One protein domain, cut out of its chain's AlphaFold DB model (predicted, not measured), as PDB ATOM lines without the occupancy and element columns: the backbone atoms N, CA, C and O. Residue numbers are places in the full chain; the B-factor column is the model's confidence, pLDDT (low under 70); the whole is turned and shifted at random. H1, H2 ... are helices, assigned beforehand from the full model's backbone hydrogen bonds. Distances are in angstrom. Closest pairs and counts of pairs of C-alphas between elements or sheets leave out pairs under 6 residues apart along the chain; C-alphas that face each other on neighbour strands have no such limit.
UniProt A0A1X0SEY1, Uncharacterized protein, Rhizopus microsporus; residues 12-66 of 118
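Overview. This is residues 12 to 66 of the 118 residues of an uncharacterized protein of Rhizopus microsporus (UniProt A0A1X0SEY1). One long helix, H3, makes one arm of a drawn-out chain; a looping link, residues 29 to 43, joins it to two short helices, H2 and then H1, strung out toward the other end. The helices do not pack on one another, and H1 and most of H3 stick out at the two ends. The printed part has 55 residues, with named helices H1, H2, H3 in that order and no named strand: all helix. It is extended, with a radius of gyration of the C-alphas of 17.1 A and spans of 56 by 24 by 15 A.

Arrangement. H3, residues 44 to 64, touches no helix, and its residues 49 to 64 stand free. It is apart from H2, residues 23 to 28, and from H1, residues 12 to 18. H1 and H2 are apart too. In H1, H2 and H3 every O i to N i+4 pair is within hydrogen-bond range.

Along the chain. H3 is 30.3 A long, from C-alpha 44 at (-10.815, 8.424, -34.671) to C-alpha 64 at (-4.537, -18.715, -22.733). H2 measures 8.7 A and H1 10.2 A, beginning at C-alpha 12 (-39.064, 19.667, -44.444).

Size, cuts and confidence. The C-alphas of Ser 12 and Glu 65, the two farthest apart, are 57.1 A apart. H2 to H3 is a long link, H1 to H2 a tight one. The printed part has no cut, and no printed residue is under 70 in pLDDT.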
ATOM      1  N   SER A  12     -39.563  21.019 -44.720       96.38
ATOM      2  CA  SER A  12     -39.064  19.667 -44.444       96.38
ATOM      3  C   SER A  12     -37.756  19.670 -43.647       96.38
ATOM      4  O   SER A  12     -37.564  18.810 -42.785       96.38
ATOM      5  N   LEU A  13     -36.849  20.606 -43.932       96.38
ATOM      6  CA  LEU A  13     -35.579  20.733 -43.217       96.38
ATOM      7  C   LEU A  13     -35.794  21.188 -41.778       96.38
ATOM      8  O   LEU A  13     -35.202  20.588 -40.884       96.38
ATOM      9  N   LEU A  14     -36.656  22.183 -41.556       96.81
ATOM     10  CA  LEU A  14     -36.979  22.660 -40.213       96.81
ATOM     11  C   LEU A  14     -37.509  21.512 -39.348       96.81
ATOM     12  O   LEU A  14     -36.954  21.233 -38.290       96.81
ATOM     13  N   HIS A  15     -38.474  20.748 -39.871       96.50
ATOM     14  CA  HIS A  15     -39.014  19.583 -39.170       96.50
ATOM     15  C   HIS A  15     -37.932  18.548 -38.810       96.50
ATOM     16  O   HIS A  15     -37.936  18.007 -37.705       96.50
ATOM     17  N   LYS A  16     -36.978  18.282 -39.712       96.50
ATOM     18  CA  LYS A  16     -35.873  17.338 -39.464       96.50
ATOM     19  C   LYS A  16     -34.843  17.858 -38.462       96.50
ATOM     20  O   LYS A  16     -34.249  17.050 -37.756       96.50
ATOM     21  N   ILE A  17     -34.600  19.166 -38.430       96.44
ATOM     22  CA  ILE A  17     -33.677  19.787 -37.474       96.44
ATOM     23  C   ILE A  17     -34.292  19.775 -36.073       96.44
ATOM     24  O   ILE A  17     -33.589  19.422 -35.130       96.44
ATOM     25  N   ASP A  18     -35.592  20.057 -35.951       96.38
ATOM     26  CA  ASP A  18     -36.311  20.046 -34.668       96.38
ATOM     27  C   ASP A  18     -36.314  18.662 -34.001       96.38
ATOM     28  O   ASP A  18     -36.276  18.557 -32.780       96.38
ATOM     29  N   HIS A  19     -36.333  17.594 -34.802       95.12
ATOM     30  CA  HIS A  19     -36.337  16.205 -34.324       95.12
ATOM     31  C   HIS A  19     -34.958  15.545 -34.427       95.12
ATOM     32  O   HIS A  19     -34.848  14.316 -34.419       95.12
ATOM     33  N   ARG A  20     -33.895  16.338 -34.593       95.94
ATOM     34  CA  ARG A  20     -32.542  15.804 -34.706       95.94
ATOM     35  C   ARG A  20     -32.100  15.236 -33.349       95.94
ATOM     36  O   ARG A  20     -32.128  15.976 -32.369       95.94
ATOM     37  N   PRO A  21     -31.611  13.984 -33.300       95.69
ATOM     38  CA  PRO A  21     -31.010  13.435 -32.092       95.69
ATOM     39  C   PRO A  21     -29.808  14.256 -31.627       95.69
ATOM     40  O   PRO A  21     -29.038  14.791 -32.439       95.69
ATOM     41  N   THR A  22     -29.634  14.309 -30.318       94.06
ATOM     42  CA  THR A  22     -28.474  14.919 -29.673       94.06
ATOM     43  C   THR A  22     -27.190  14.137 -29.998       94.06
ATOM     44  O   THR A  22     -27.247  12.935 -30.287       94.06
ATOM     45  N   PRO A  23     -26.012  14.786 -30.009       91.44
ATOM     46  CA  PRO A  23     -24.738  14.089 -30.190       91.44
ATOM     47  C   PRO A  23     -24.546  12.926 -29.209       91.44
ATOM     48  O   PRO A  23     -24.089  11.858 -29.615       91.44
ATOM     49  N   GLU A  24     -24.968  13.106 -27.960       91.75
ATOM     50  CA  GLU A  24     -24.859  12.124 -26.883       91.75
ATOM     51  C   GLU A  24     -25.694  10.869 -27.184       91.75
ATOM     52  O   GLU A  24     -25.201   9.745 -27.062       91.75
ATOM     53  N   GLU A  25     -26.930  11.037 -27.670       94.12
ATOM     54  CA  GLU A  25     -27.769   9.917 -28.122       94.12
ATOM     55  C   GLU A  25     -27.106   9.156 -29.276       94.12
ATOM     56  O   GLU A  25     -27.101   7.923 -29.302       94.12
ATOM     57  N   LEU A  26     -26.501   9.867 -30.231       94.12
ATOM     58  CA  LEU A  26     -25.812   9.228 -31.352       94.12
ATOM     59  C   LEU A  26     -24.570   8.444 -30.903       94.12
ATOM     60  O   LEU A  26     -24.282   7.401 -31.498       94.12
ATOM     61  N   VAL A  27     -23.855   8.912 -29.875       91.44
ATOM     62  CA  VAL A  27     -22.739   8.177 -29.252       91.44
ATOM     63  C   VAL A  27     -23.255   6.932 -28.530       91.44
ATOM     64  O   VAL A  27     -22.751   5.832 -28.765       91.44
ATOM     65  N   GLN A  28     -24.319   7.059 -27.734       93.25
ATOM     66  CA  GLN A  28     -24.945   5.928 -27.042       93.25
ATOM     67  C   GLN A  28     -25.415   4.841 -28.024       93.25
ATOM     68  O   GLN A  28     -25.230   3.645 -27.786       93.25
ATOM     69  N   HIS A  29     -25.969   5.248 -29.167       95.56
ATOM     70  CA  HIS A  29     -26.372   4.345 -30.244       95.56
ATOM     71  C   HIS A  29     -25.211   3.872 -31.135       95.56
ATOM     72  O   HIS A  29     -25.450   3.189 -32.132       95.56
ATOM     73  N   ASN A  30     -23.955   4.180 -30.785       91.12
ATOM     74  CA  ASN A  30     -22.750   3.792 -31.525       91.12
ATOM     75  C   ASN A  30     -22.683   4.302 -32.981       91.12
ATOM     76  O   ASN A  30     -21.905   3.775 -33.794       91.12
ATOM     77  N   ILE A  31     -23.475   5.328 -33.312       92.81
ATOM     78  CA  ILE A  31     -23.473   6.006 -34.613       92.81
ATOM     79  C   ILE A  31     -22.280   6.965 -34.670       92.81
ATOM     80  O   ILE A  31     -21.474   6.885 -35.598       92.81
ATOM     81  N   LEU A  32     -22.132   7.827 -33.660       90.25
ATOM     82  CA  LEU A  32     -20.892   8.565 -33.418       90.25
ATOM     83  C   LEU A  32     -19.980   7.712 -32.527       90.25
ATOM     84  O   LEU A  32     -20.453   7.046 -31.613       90.25
ATOM     85  N   LYS A  33     -18.677   7.671 -32.832       83.94
ATOM     86  CA  LYS A  33     -17.718   6.803 -32.119       83.94
ATOM     87  C   LYS A  33     -17.144   7.420 -30.855       83.94
ATOM     88  O   LYS A  33     -16.759   6.691 -29.954       83.94
ATOM     89  N   ALA A  34     -17.085   8.739 -30.810       78.75
ATOM     90  CA  ALA A  34     -16.606   9.500 -29.676       78.75
ATOM     91  C   ALA A  34     -17.282  10.865 -29.690       78.75
ATOM     92  O   ALA A  34     -17.846  11.272 -30.720       78.75
ATOM     93  N   ASP A  35     -17.170  11.580 -28.575       78.12
ATOM     94  CA  ASP A  35     -17.578  12.970 -28.542       78.12
ATOM     95  C   ASP A  35     -16.749  13.777 -29.557       78.12
ATOM     96  O   ASP A  35     -15.512  13.702 -29.563       78.12
ATOM     97  N   PRO A  36     -17.395  14.553 -30.453       73.00
ATOM     98  CA  PRO A  36     -16.706  15.285 -31.521       73.00
ATOM     99  C   PRO A  36     -15.648  16.284 -31.031       73.00
ATOM    100  O   PRO A  36     -14.834  16.757 -31.824       73.00
ATOM    101  N   THR A  37     -15.697  16.649 -29.750       77.12
ATOM    102  CA  THR A  37     -14.807  17.603 -29.085       77.12
ATOM    103  C   THR A  37     -13.584  16.950 -28.445       77.12
ATOM    104  O   THR A  37     -12.601  17.650 -28.209       77.12
ATOM    105  N   GLU A  38     -13.610  15.641 -28.182       83.50
ATOM    106  CA  GLU A  38     -12.520  14.939 -27.493       83.50
ATOM    107  C   GLU A  38     -11.416  14.484 -28.451       83.50
ATOM    108  O   GLU A  38     -10.229  14.659 -28.167       83.50
ATOM    109  N   ILE A  39     -11.793  13.913 -29.600       85.50
ATOM    110  CA  ILE A  39     -10.846  13.366 -30.580       85.50
ATOM    111  C   ILE A  39     -11.044  14.017 -31.943       85.50
ATOM    112  O   ILE A  39     -12.138  14.032 -32.510       85.50
ATOM    113  N   ALA A  40      -9.935  14.483 -32.521       89.62
ATOM    114  CA  ALA A  40      -9.917  15.026 -33.871       89.62
ATOM    115  C   ALA A  40     -10.458  13.993 -34.888       89.62
ATOM    116  O   ALA A  40     -10.005  12.844 -34.872       89.62
ATOM    117  N   PRO A  41     -11.335  14.379 -35.839       89.06
ATOM    118  CA  PRO A  41     -11.960  13.441 -36.779       89.06
ATOM    119  C   PRO A  41     -10.975  12.555 -37.558       89.06
ATOM    120  O   PRO A  41     -11.263  11.395 -37.835       89.06
ATOM    121  N   ALA A  42      -9.784  13.076 -37.872       92.00
ATOM    122  CA  ALA A  42      -8.744  12.334 -38.583       92.00
ATOM    123  C   ALA A  42      -8.106  11.195 -37.757       92.00
ATOM    124  O   ALA A  42      -7.558  10.264 -38.344       92.00
ATOM    125  N   LEU A  43      -8.174  11.252 -36.421       91.19
ATOM    126  CA  LEU A  43      -7.544  10.288 -35.506       91.19
ATOM    127  C   LEU A  43      -8.505   9.212 -34.990       91.19
ATOM    128  O   LEU A  43      -8.058   8.208 -34.444       91.19
ATOM    129  N   GLN A  44      -9.816   9.372 -35.185       89.88
ATOM    130  CA  GLN A  44     -10.815   8.424 -34.671       89.88
ATOM    131  C   GLN A  44     -10.581   6.999 -35.193       89.88
ATOM    132  O   GLN A  44     -10.735   6.022 -34.461       89.88
ATOM    133  N   LYS A  45     -10.152   6.872 -36.455       91.25
ATOM    134  CA  LYS A  45      -9.859   5.570 -37.060       91.25
ATOM    135  C   LYS A  45      -8.676   4.874 -36.381       91.25
ATOM    136  O   LYS A  45      -8.793   3.708 -36.020       91.25
ATOM    137  N   SER A  46      -7.554   5.573 -36.208       93.81
ATOM    138  CA  SER A  46      -6.356   4.991 -35.594       93.81
ATOM    139  C   SER A  46      -6.566   4.691 -34.112       93.81
ATOM    140  O   SER A  46      -6.090   3.667 -33.631       93.81
ATOM    141  N   GLN A  47      -7.321   5.534 -33.402       92.44
ATOM    142  CA  GLN A  47      -7.740   5.268 -32.026       92.44
ATOM    143  C   GLN A  47      -8.521   3.953 -31.927       92.44
ATOM    144  O   GLN A  47      -8.176   3.101 -31.112       92.44
ATOM    145  N   PHE A  48      -9.526   3.762 -32.786       91.25
ATOM    146  CA  PHE A  48     -10.331   2.540 -32.800       91.25
ATOM    147  C   PHE A  48      -9.503   1.295 -33.146       91.25
ATOM    148  O   PHE A  48      -9.671   0.240 -32.537       91.25
ATOM    149  N   GLU A  49      -8.595   1.397 -34.118       95.75
ATOM    150  CA  GLU A  49      -7.699   0.292 -34.479       95.75
ATOM    151  C   GLU A  49      -6.780  -0.099 -33.315       95.75
ATOM    152  O   GLU A  49      -6.611  -1.292 -33.045       95.75
ATOM    153  N   LEU A  50      -6.243   0.890 -32.596       96.12
ATOM    154  CA  LEU A  50      -5.423   0.666 -31.410       96.12
ATOM    155  C   LEU A  50      -6.229   0.007 -30.287       96.12
ATOM    156  O   LEU A  50      -5.805  -1.020 -29.763       96.12
ATOM    157  N   GLU A  51      -7.401   0.551 -29.954       95.19
ATOM    158  CA  GLU A  51      -8.287  -0.011 -28.930       95.19
ATOM    159  C   GLU A  51      -8.652  -1.462 -29.258       95.19
ATOM    160  O   GLU A  51      -8.539  -2.352 -28.414       95.19
ATOM    161  N   ARG A  52      -9.002  -1.733 -30.520       97.06
ATOM    162  CA  ARG A  52      -9.305  -3.085 -30.990       97.06
ATOM    163  C   ARG A  52      -8.114  -4.027 -30.830       97.06
ATOM    164  O   ARG A  52      -8.317  -5.164 -30.409       97.06
ATOM    165  N   SER A  53      -6.899  -3.581 -31.154       98.25
ATOM    166  CA  SER A  53      -5.687  -4.388 -30.964       98.25
ATOM    167  C   SER A  53      -5.431  -4.673 -29.485       98.25
ATOM    168  O   SER A  53      -5.177  -5.813 -29.115       98.25
ATOM    169  N   MET A  54      -5.575  -3.669 -28.619       98.12
ATOM    170  CA  MET A  54      -5.396  -3.841 -27.175       98.12
ATOM    171  C   MET A  54      -6.410  -4.828 -26.581       98.12
ATOM    172  O   MET A  54      -6.046  -5.677 -25.765       98.12
ATOM    173  N   ILE A  55      -7.679  -4.745 -26.997       97.94
ATOM    174  CA  ILE A  55      -8.724  -5.690 -26.579       97.94
ATOM    175  C   ILE A  55      -8.406  -7.095 -27.086       97.94
ATOM    176  O   ILE A  55      -8.551  -8.052 -26.328       97.94
ATOM    177  N   HIS A  56      -7.971  -7.220 -28.342       98.38
ATOM    178  CA  HIS A  56      -7.574  -8.496 -28.925       98.38
ATOM    179  C   HIS A  56      -6.461  -9.155 -28.106       98.38
ATOM    180  O   HIS A  56      -6.629 -10.281 -27.651       98.38
ATOM    181  N   ASP A  57      -5.379  -8.431 -27.833       98.00
ATOM    182  CA  ASP A  57      -4.231  -8.969 -27.101       98.00
ATOM    183  C   ASP A  57      -4.596  -9.302 -25.648       98.00
ATOM    184  O   ASP A  57      -4.208 -10.344 -25.113       98.00
ATOM    185  N   SER A  58      -5.413  -8.462 -25.000       98.19
ATOM    186  CA  SER A  58      -5.922  -8.765 -23.660       98.19
ATOM    187  C   SER A  58      -6.821 -10.001 -23.645       98.19
ATOM    188  O   SER A  58      -6.769 -10.765 -22.677       98.19
ATOM    189  N   LEU A  59      -7.672 -10.178 -24.656       98.25
ATOM    190  CA  LEU A  59      -8.547 -11.340 -24.765       98.25
ATOM    191  C   LEU A  59      -7.724 -12.601 -25.012       98.25
ATOM    192  O   LEU A  59      -7.954 -13.600 -24.338       98.25
ATOM    193  N   GLU A  60      -6.747 -12.531 -25.910       98.31
ATOM    194  CA  GLU A  60      -5.844 -13.634 -26.224       98.31
ATOM    195  C   GLU A  60      -5.131 -14.133 -24.962       98.31
ATOM    196  O   GLU A  60      -5.177 -15.325 -24.655       98.31
ATOM    197  N   ASN A  61      -4.573 -13.223 -24.158       98.00
ATOM    198  CA  ASN A  61      -3.940 -13.574 -22.883       98.00
ATOM    199  C   ASN A  61      -4.928 -14.243 -21.909       98.00
ATOM    200  O   ASN A  61      -4.628 -15.286 -21.330       98.00
ATOM    201  N   LYS A  62      -6.146 -13.701 -21.769       97.94
ATOM    202  CA  LYS A  62      -7.182 -14.280 -20.891       97.94
ATOM    203  C   LYS A  62      -7.673 -15.647 -21.366       97.94
ATOM    204  O   LYS A  62      -8.090 -16.462 -20.544       97.94
ATOM    205  N   LEU A  63      -7.670 -15.892 -22.674       97.56
ATOM    206  CA  LEU A  63      -8.029 -17.187 -23.242       97.56
ATOM    207  C   LEU A  63      -6.937 -18.227 -22.987       97.56
ATOM    208  O   LEU A  63      -7.275 -19.357 -22.636       97.56
ATOM    209  N   HIS A  64      -5.662 -17.845 -23.090       97.12
ATOM    210  CA  HIS A  64      -4.537 -18.715 -22.733       97.12
ATOM    211  C   HIS A  64      -4.549 -19.103 -21.251       97.12
ATOM    212  O   HIS A  64      -4.300 -20.257 -20.909       97.12
ATOM    213  N   GLU A  65      -4.874 -18.161 -20.366       96.94
ATOM    214  CA  GLU A  65      -4.930 -18.386 -18.916       96.94
ATOM    215  C   GLU A  65      -6.277 -18.946 -18.431       96.94
ATOM    216  O   GLU A  65      -6.507 -19.065 -17.224       96.94
ATOM    217  N   ARG A  66      -7.192 -19.285 -19.346       97.62
ATOM    218  CA  ARG A  66      -8.555 -19.691 -18.999       97.62
ATOM    219  C   ARG A  66      -8.545 -20.940 -18.099       97.62
ATOM    220  O   ARG A  66      -8.113 -22.000 -18.549       97.62
TER     221      ARG A  66